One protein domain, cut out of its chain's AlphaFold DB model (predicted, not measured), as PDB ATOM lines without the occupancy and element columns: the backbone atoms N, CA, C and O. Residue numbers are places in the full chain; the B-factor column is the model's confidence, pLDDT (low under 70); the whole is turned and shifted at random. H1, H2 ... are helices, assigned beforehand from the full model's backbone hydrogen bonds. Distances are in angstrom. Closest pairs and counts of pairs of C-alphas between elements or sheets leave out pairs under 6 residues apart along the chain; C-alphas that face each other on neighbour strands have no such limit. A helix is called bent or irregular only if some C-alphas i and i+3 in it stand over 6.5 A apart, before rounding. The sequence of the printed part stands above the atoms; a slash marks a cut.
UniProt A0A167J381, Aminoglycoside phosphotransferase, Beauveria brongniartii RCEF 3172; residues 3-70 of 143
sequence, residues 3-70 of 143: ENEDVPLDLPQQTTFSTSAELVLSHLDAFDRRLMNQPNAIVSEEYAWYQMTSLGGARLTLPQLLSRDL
ATOM      1  N   GLU A   3     238.842 224.256 201.666       64.19
ATOM      2  CA  GLU A   3     237.993 225.324 201.102       64.19
ATOM      3  C   GLU A   3     236.521 224.891 200.958       64.19
ATOM      4  O   GLU A   3     235.625 225.687 201.202       64.19
ATOM      5  N   ASN A   4     236.259 223.612 200.655       72.31
ATOM      6  CA  ASN A   4     234.896 223.075 200.532       72.31
ATOM      7  C   ASN A   4     234.212 222.862 201.897       72.31
ATOM      8  O   ASN A   4     233.010 222.621 201.943       72.31
ATOM      9  N   GLU A   5     234.978 222.893 202.991       75.56
ATOM     10  CA  GLU A   5     234.497 222.725 204.369       75.56
ATOM     11  C   GLU A   5     234.329 224.078 205.093       75.56
ATOM     12  O   GLU A   5     234.207 224.103 206.317       75.56
ATOM     13  N   ASP A   6     234.365 225.199 204.356       78.19
ATOM     14  CA  ASP A   6     234.305 226.573 204.884       78.19
ATOM     15  C   ASP A   6     235.381 226.879 205.952       78.19
ATOM     16  O   ASP A   6     235.225 227.770 206.794       78.19
ATOM     17  N   VAL A   7     236.509 226.154 205.932       80.56
ATOM     18  CA  VAL A   7     237.630 226.403 206.847       80.56
ATOM     19  C   VAL A   7     238.394 227.641 206.365       80.56
ATOM     20  O   VAL A   7     238.878 227.650 205.230       80.56
ATOM     21  N   PRO A   8     238.567 228.680 207.202       78.56
ATOM     22  CA  PRO A   8     239.219 229.916 206.787       78.56
ATOM     23  C   PRO A   8     240.710 229.696 206.493       78.56
ATOM     24  O   PRO A   8     241.530 229.521 207.401       78.56
ATOM     25  N   LEU A   9     241.073 229.747 205.212       81.31
ATOM     26  CA  LEU A   9     242.457 229.748 204.736       81.31
ATOM     27  C   LEU A   9     242.948 231.193 204.576       81.31
ATOM     28  O   LEU A   9     242.273 232.016 203.967       81.31
ATOM     29  N   ASP A  10     244.142 231.503 205.079       81.94
ATOM     30  CA  ASP A  10     244.851 232.764 204.785       81.94
ATOM     31  C   ASP A  10     245.769 232.541 203.583       81.94
ATOM     32  O   ASP A  10     246.988 232.689 203.638       81.94
ATOM     33  N   LEU A  11     245.167 232.041 202.509       83.62
ATOM     34  CA  LEU A  11     245.853 231.741 201.267       83.62
ATOM     35  C   LEU A  11     244.980 232.262 200.127       83.62
ATOM     36  O   LEU A  11     243.894 231.725 199.900       83.62
ATOM     37  N   PRO A  12     245.414 233.306 199.402       87.00
ATOM     38  CA  PRO A  12     244.702 233.763 198.220       87.00
ATOM     39  C   PRO A  12     244.527 232.617 197.217       87.00
ATOM     40  O   PRO A  12     245.478 231.885 196.947       87.00
ATOM     41  N   GLN A  13     243.345 232.504 196.612       81.31
ATOM     42  CA  GLN A  13     242.982 231.397 195.713       81.31
ATOM     43  C   GLN A  13     243.954 231.202 194.532       81.31
ATOM     44  O   GLN A  13     244.117 230.099 194.027       81.31
ATOM     45  N   GLN A  14     244.614 232.276 194.090       87.94
ATOM     46  CA  GLN A  14     245.561 232.267 192.965       87.94
ATOM     47  C   GLN A  14     247.026 232.117 193.409       87.94
ATOM     48  O   GLN A  14     247.943 232.393 192.634       87.94
ATOM     49  N   THR A  15     247.271 231.729 194.664       89.75
ATOM     50  CA  THR A  15     248.635 231.507 195.150       89.75
ATOM     51  C   THR A  15     249.248 230.308 194.443       89.75
ATOM     52  O   THR A  15     248.642 229.246 194.336       89.75
ATOM     53  N   THR A  16     250.482 230.481 193.980       90.56
ATOM     54  CA  THR A  16     251.307 229.403 193.436       90.56
ATOM     55  C   THR A  16     252.558 229.272 194.288       90.56
ATOM     56  O   THR A  16     253.050 230.257 194.842       90.56
ATOM     57  N   PHE A  17     253.066 228.049 194.412       90.81
ATOM     58  CA  PHE A  17     254.265 227.761 195.193       90.81
ATOM     59  C   PHE A  17     255.447 227.557 194.258       90.81
ATOM     60  O   PHE A  17     255.336 226.871 193.242       90.81
ATOM     61  N   SER A  18     256.583 228.162 194.598       89.88
ATOM     62  CA  SER A  18     257.813 228.029 193.814       89.88
ATOM     63  C   SER A  18     258.639 226.830 194.263       89.88
ATOM     64  O   SER A  18     259.547 226.413 193.542       89.88
ATOM     65  N   THR A  19     258.353 226.287 195.452       92.94
ATOM     66  CA  THR A  19     259.040 225.110 195.981       92.94
ATOM     67  C   THR A  19     258.103 224.065 196.586       92.94
ATOM     68  O   THR A  19     257.017 224.392 197.067       92.94
ATOM     69  N   SER A  20     258.542 222.802 196.620       92.75
ATOM     70  CA  SER A  20     257.829 221.723 197.319       92.75
ATOM     71  C   SER A  20     257.709 221.996 198.822       92.75
ATOM     72  O   SER A  20     256.667 221.726 199.412       92.75
ATOM     73  N   ALA A  21     258.722 222.622 199.432       93.56
ATOM     74  CA  ALA A  21     258.692 223.023 200.838       93.56
ATOM     75  C   ALA A  21     257.583 224.039 201.142       93.56
ATOM     76  O   ALA A  21     256.859 223.875 202.122       93.56
ATOM     77  N   GLU A  22     257.423 225.068 200.304       92.81
ATOM     78  CA  GLU A  22     256.343 226.051 200.448       92.81
ATOM     79  C   GLU A  22     254.963 225.392 200.323       92.81
ATOM     80  O   GLU A  22     254.094 225.644 201.157       92.81
ATOM     81  N   LEU A  23     254.788 224.498 199.341       92.06
ATOM     82  CA  LEU A  23     253.550 223.733 199.173       92.06
ATOM     83  C   LEU A  23     253.233 222.905 200.430       92.06
ATOM     84  O   LEU A  23     252.133 222.995 200.974       92.06
ATOM     85  N   VAL A  24     254.198 222.122 200.925       92.69
ATOM     86  CA  VAL A  24     254.028 221.267 202.115       92.69
ATOM     87  C   VAL A  24     253.685 222.096 203.345       92.69
ATOM     88  O   VAL A  24     252.744 221.770 204.066       92.69
ATOM     89  N   LEU A  25     254.420 223.184 203.584       93.62
ATOM     90  CA  LEU A  25     254.164 224.068 204.719       93.62
ATOM     91  C   LEU A  25     252.780 224.717 204.628       93.62
ATOM     92  O   LEU A  25     252.115 224.843 205.653       93.62
ATOM     93  N   SER A  26     252.316 225.062 203.424       92.44
ATOM     94  CA  SER A  26     250.956 225.568 203.225       92.44
ATOM     95  C   SER A  26     249.886 224.520 203.537       92.44
ATOM     96  O   SER A  26     248.848 224.868 204.099       92.44
ATOM     97  N   HIS A  27     250.110 223.246 203.202       90.94
ATOM     98  CA  HIS A  27     249.189 222.168 203.580       90.94
ATOM     99  C   HIS A  27     249.139 221.966 205.097       90.94
ATOM    100  O   HIS A  27     248.057 221.824 205.661       90.94
ATOM    101  N   LEU A  28     250.294 221.997 205.769       93.62
ATOM    102  CA  LEU A  28     250.353 221.917 207.230       93.62
ATOM    103  C   LEU A  28     249.627 223.092 207.894       93.62
ATOM    104  O   LEU A  28     248.904 222.883 208.863       93.62
ATOM    105  N   ASP A  29     249.746 224.300 207.339       92.25
ATOM    106  CA  ASP A  29     249.007 225.467 207.829       92.25
ATOM    107  C   ASP A  29     247.488 225.300 207.691       92.25
ATOM    108  O   ASP A  29     246.730 225.644 208.598       92.25
ATOM    109  N   ALA A  30     247.032 224.708 206.585       90.56
ATOM    110  CA  ALA A  30     245.622 224.385 206.393       90.56
ATOM    111  C   ALA A  30     245.116 223.358 207.427       90.56
ATOM    112  O   ALA A  30     244.012 223.515 207.957       90.56
ATOM    113  N   PHE A  31     245.924 222.348 207.770       91.12
ATOM    114  CA  PHE A  31     245.586 221.392 208.828       91.12
ATOM    115  C   PHE A  31     245.557 222.033 210.220       91.12
ATOM    116  O   PHE A  31     244.607 221.792 210.966       91.12
ATOM    117  N   ASP A  32     246.528 222.889 210.549       91.44
ATOM    118  CA  ASP A  32     246.541 223.645 211.809       91.44
ATOM    119  C   ASP A  32     245.272 224.507 211.937       91.44
ATOM    120  O   ASP A  32     244.593 224.505 212.965       91.44
ATOM    121  N   ARG A  33     244.875 225.195 210.862       89.75
ATOM    122  CA  ARG A  33     243.640 225.997 210.842       89.75
ATOM    123  C   ARG A  33     242.399 225.152 211.022       89.75
ATOM    124  O   ARG A  33     241.507 225.561 211.762       89.75
ATOM    125  N   ARG A  34     242.326 223.993 210.368       89.56
ATOM    126  CA  ARG A  34     241.219 223.056 210.558       89.56
ATOM    127  C   ARG A  34     241.112 222.659 212.027       89.56
ATOM    128  O   ARG A  34     240.026 222.745 212.591       89.56
ATOM    129  N   LEU A  35     242.235 222.303 212.652       89.81
ATOM    130  CA  LEU A  35     242.285 221.924 214.061       89.81
ATOM    131  C   LEU A  35     241.772 223.041 214.983       89.81
ATOM    132  O   LEU A  35     241.060 222.760 215.942       89.81
ATOM    133  N   MET A  36     242.095 224.298 214.669       89.00
ATOM    134  CA  MET A  36     241.708 225.454 215.484       89.00
ATOM    135  C   MET A  36     240.279 225.954 215.242       89.00
ATOM    136  O   MET A  36     239.681 226.523 216.152       89.00
ATOM    137  N   ASN A  37     239.740 225.793 214.030       88.25
ATOM    138  CA  ASN A  37     238.494 226.455 213.622       88.25
ATOM    139  C   ASN A  37     237.315 225.499 213.414       88.25
ATOM    140  O   ASN A  37     236.171 225.947 213.469       88.25
ATOM    141  N   GLN A  38     237.546 224.205 213.174       88.00
ATOM    142  CA  GLN A  38     236.456 223.255 212.964       88.00
ATOM    143  C   GLN A  38     235.946 222.723 214.319       88.00
ATOM    144  O   GLN A  38     236.689 222.029 215.014       88.00
ATOM    145  N   PRO A  39     234.668 222.957 214.691       84.88
ATOM    146  CA  PRO A  39     234.150 222.630 216.028       84.88
ATOM    147  C   PRO A  39     234.265 221.154 216.437       84.88
ATOM    148  O   PRO A  39     234.328 220.849 217.622       84.88
ATOM    149  N   ASN A  40     234.324 220.246 215.460       87.06
ATOM    150  CA  ASN A  40     234.419 218.800 215.668       87.06
ATOM    151  C   ASN A  40     235.793 218.231 215.262       87.06
ATOM    152  O   ASN A  40     235.900 217.050 214.943       87.06
ATOM    153  N   ALA A  41     236.845 219.059 215.229       86.81
ATOM    154  CA  ALA A  41     238.193 218.616 214.860       86.81
ATOM    155  C   ALA A  41     238.853 217.695 215.899       86.81
ATOM    156  O   ALA A  41     239.833 217.017 215.585       86.81
ATOM    157  N   ILE A  42     238.348 217.686 217.137       91.62
ATOM    158  CA  ILE A  42     238.912 216.951 218.269       91.62
ATOM    159  C   ILE A  42     237.827 216.062 218.878       91.62
ATOM    160  O   ILE A  42     236.794 216.553 219.323       91.62
ATOM    161  N   VAL A  43     238.086 214.753 218.928       91.81
ATOM    162  CA  VAL A  43     237.165 213.760 219.512       91.81
ATOM    163  C   VAL A  43     237.550 213.330 220.931       91.81
ATOM    164  O   VAL A  43     236.727 212.768 221.648       91.81
ATOM    165  N   SER A  44     238.791 213.590 221.352       94.44
ATOM    166  CA  SER A  44     239.289 213.346 222.709       94.44
ATOM    167  C   SER A  44     240.553 214.165 222.978       94.44
ATOM    168  O   SER A  44     241.201 214.651 222.051       94.44
ATOM    169  N   GLU A  45     240.929 214.292 224.249       94.81
ATOM    170  CA  GLU A  45     242.170 214.963 224.638       94.81
ATOM    171  C   GLU A  45     243.410 214.255 224.063       94.81
ATOM    172  O   GLU A  45     244.270 214.896 223.467       94.81
ATOM    173  N   GLU A  46     243.476 212.925 224.159       96.06
ATOM    174  CA  GLU A  46     244.563 212.124 223.579       96.06
ATOM    175  C   GLU A  46     244.686 212.340 222.064       96.06
ATOM    176  O   GLU A  46     245.783 212.544 221.542       96.06
ATOM    177  N   TYR A  47     243.551 212.379 221.361       92.12
ATOM    178  CA  TYR A  47     243.519 212.655 219.929       92.12
ATOM    179  C   TYR A  47     244.014 214.073 219.605       92.12
ATOM    180  O   TYR A  47     244.735 214.263 218.624       92.12
ATOM    181  N   ALA A  48     243.692 215.067 220.441       92.88
ATOM    182  CA  ALA A  48     244.221 216.422 220.301       92.88
ATOM    183  C   ALA A  48     245.749 216.445 220.431       92.88
ATOM    184  O   ALA A  48     246.430 217.007 219.571       92.88
ATOM    185  N   TRP A  49     246.294 215.804 221.471       95.31
ATOM    186  CA  TRP A  49     247.740 215.712 221.691       95.31
ATOM    187  C   TRP A  49     248.454 215.048 220.517       95.31
ATOM    188  O   TRP A  49     249.482 215.554 220.058       95.31
ATOM    189  N   TYR A  50     247.890 213.955 220.002       94.25
ATOM    190  CA  TYR A  50     248.435 213.252 218.847       94.25
ATOM    191  C   TYR A  50     248.467 214.143 217.600       94.25
ATOM    192  O   TYR A  50     249.515 214.253 216.959       94.25
ATOM    193  N   GLN A  51     247.364 214.829 217.277       94.12
ATOM    194  CA  GLN A  51     247.312 215.724 216.116       94.12
ATOM    195  C   GLN A  51     248.278 216.906 216.249       94.12
ATOM    196  O   GLN A  51     249.065 217.143 215.336       94.12
ATOM    197  N   MET A  52     248.281 217.605 217.390       94.50
ATOM    198  CA  MET A  52     249.171 218.753 217.621       94.50
ATOM    199  C   MET A  52     250.650 218.357 217.548       94.50
ATOM    200  O   MET A  52     251.451 219.039 216.910       94.50
ATOM    201  N   THR A  53     251.016 217.232 218.170       95.88
ATOM    202  CA  THR A  53     252.400 216.738 218.157       95.88
ATOM    203  C   THR A  53     252.812 216.306 216.751       95.88
ATOM    204  O   THR A  53     253.921 216.615 216.317       95.88
ATOM    205  N   SER A  54     251.915 215.646 216.011       95.44
ATOM    206  CA  SER A  54     252.166 215.224 214.628       95.44
ATOM    207  C   SER A  54     252.347 216.420 213.692       95.44
ATOM    208  O   SER A  54     253.299 216.437 212.916       95.44
ATOM    209  N   LEU A  55     251.495 217.447 213.794       95.50
ATOM    210  CA  LEU A  55     251.600 218.669 212.990       95.50
ATOM    211  C   LEU A  55     252.874 219.454 213.318       95.50
ATOM    212  O   LEU A  55     253.618 219.824 212.408       95.50
ATOM    213  N   GLY A  56     253.190 219.628 214.605       95.94
ATOM    214  CA  GLY A  56     254.437 220.265 215.037       95.94
ATOM    215  C   GLY A  56     255.680 219.508 214.557       95.94
ATOM    216  O   GLY A  56     256.616 220.112 214.026       95.94
ATOM    217  N   GLY A  57     255.671 218.178 214.675       96.88
ATOM    218  CA  GLY A  57     256.741 217.310 214.187       96.88
ATOM    219  C   GLY A  57     256.900 217.374 212.669       96.88
ATOM    220  O   GLY A  57     258.016 217.533 212.172       96.88
ATOM    221  N   ALA A  58     255.798 217.326 211.920       95.88
ATOM    222  CA  ALA A  58     255.805 217.425 210.464       95.88
ATOM    223  C   ALA A  58     256.330 218.788 209.993       95.88
ATOM    224  O   ALA A  58     257.189 218.842 209.114       95.88
ATOM    225  N   ARG A  59     255.897 219.885 210.628       95.62
ATOM    226  CA  ARG A  59     256.347 221.249 210.305       95.62
ATOM    227  C   ARG A  59     257.847 221.429 210.529       95.62
ATOM    228  O   ARG A  59     258.498 222.129 209.756       95.62
ATOM    229  N   LEU A  60     258.405 220.774 211.548       95.31
ATOM    230  CA  LEU A  60     259.840 220.799 211.817       95.31
ATOM    231  C   LEU A  60     260.630 219.907 210.850       95.31
ATOM    232  O   LEU A  60     261.692 220.307 210.382       95.31
ATOM    233  N   THR A  61     260.149 218.694 210.580       95.50
ATOM    234  CA  THR A  61     260.948 217.645 209.925       95.50
ATOM    235  C   THR A  61     260.762 217.576 208.415       95.50
ATOM    236  O   THR A  61     261.760 217.446 207.708       95.50
ATOM    237  N   LEU A  62     259.536 217.710 207.892       92.50
ATOM    238  CA  LEU A  62     259.259 217.497 206.467       92.50
ATOM    239  C   LEU A  62     260.105 218.388 205.550       92.50
ATOM    240  O   LEU A  62     260.734 217.822 204.663       92.50
ATOM    241  N   PRO A  63     260.240 219.714 205.769       91.12
ATOM    242  CA  PRO A  63     261.049 220.560 204.886       91.12
ATOM    243  C   PRO A  63     262.526 220.148 204.814       91.12
ATOM    244  O   PRO A  63     263.204 220.455 203.839       91.12
ATOM    245  N   GLN A  64     263.033 219.465 205.846       91.69
ATOM    246  CA  GLN A  64     264.413 218.980 205.900       91.69
ATOM    247  C   GLN A  64     264.599 217.651 205.157       91.69
ATOM    248  O   GLN A  64     265.724 217.320 204.786       91.69
ATOM    249  N   LEU A  65     263.515 216.895 204.959       91.88
ATOM    250  CA  LEU A  65     263.510 215.611 204.259       91.88
ATOM    251  C   LEU A  65     263.298 215.761 202.746       91.88
ATOM    252  O   LEU A  65     263.543 214.806 202.012       91.88
ATOM    253  N   LEU A  66     262.859 216.935 202.281       91.31
ATOM    254  CA  LEU A  66     262.661 217.202 200.855       91.31
ATOM    255  C   LEU A  66     263.996 217.300 200.121       91.31
ATOM    256  O   LEU A  66     264.979 217.863 200.619       91.31
ATOM    257  N   SER A  67     264.021 216.770 198.903       90.81
ATOM    258  CA  SER A  67     265.201 216.816 198.055       90.81
ATOM    259  C   SER A  67     265.461 218.245 197.593       90.81
ATOM    260  O   SER A  67     264.629 218.876 196.940       90.81
ATOM    261  N   ARG A  68     266.665 218.758 197.868       90.62
ATOM    262  CA  ARG A  68     267.081 220.087 197.388       90.62
ATOM    263  C   ARG A  68     267.138 220.159 195.864       90.62
ATOM    264  O   ARG A  68     266.860 221.218 195.308       90.62
ATOM    265  N   ASP A  69     267.452 219.042 195.214       93.12
ATOM    266  CA  ASP A  69     267.555 218.956 193.757       93.12
ATOM    267  C   ASP A  69     266.175 218.998 193.085       93.12
ATOM    268  O   ASP A  69     266.055 219.483 191.964       93.12
ATOM    269  N   LEU A  70     265.129 218.550 193.792       91.12
ATOM    270  CA  LEU A  70     263.737 218.565 193.325       91.12
ATOM    271  C   LEU A  70     262.913 219.707 193.933       91.12
ATOM    272  O   LEU A  70     261.720 219.832 193.656       91.12
TER     273      LEU A  70
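AT A GLANCE: This is residues 3 to 70 of the 143 residues of the protein "Aminoglycoside phosphotransferase" of Beauveria brongniartii RCEF 3172 (UniProt A0A167J381). Two helices, H1 and H2, lie side by side as a helical hairpin, and a long chain stretch, residues 3 to 19, loops back on the side of H1 away from H2. The printed part has 68 residues with two named helices, H1 then H2, and no named strand; the class is all helix. It is loose, with a radius of gyration of the C-alphas of 13.6 A, and only just flat, spanning 41 by 27 by 13 A.

IN THESE COORDINATES: Find C-alpha 45 at (242.170, 214.963, 224.638); from there H2, residues 45 to 65, runs 29.5 A to C-alpha 65 at (263.510, 215.611, 204.259). It has a kink of 34 degrees near residue 59 and is irregular: C-alphas 60 and 63 are 7.0 A apart. H1, residues 20 to 37, begins at C-alpha 20 (257.829, 221.723, 197.319) and is 25.7 A long.

HOW THE PARTS SIT: H2 touches H1 with residues 55 to 63 alone; their closest C-alphas, of Ala 21 and Pro 63, are 5.3 A apart. They run opposite ways at a shallow tilt of 14 degrees. Every O i to N i+4 pair is within hydrogen-bond range in H1, and 15 of 17 in H2.

THE WHOLE: The C-alphas farthest apart, of Ser 44 and Asp 69, are 40.8 A apart. The printed part has no cut, and the H1 to H2 link is short, with 7 residues. Mean pLDDT of the printed part is 90.0; residue 3 is under 70.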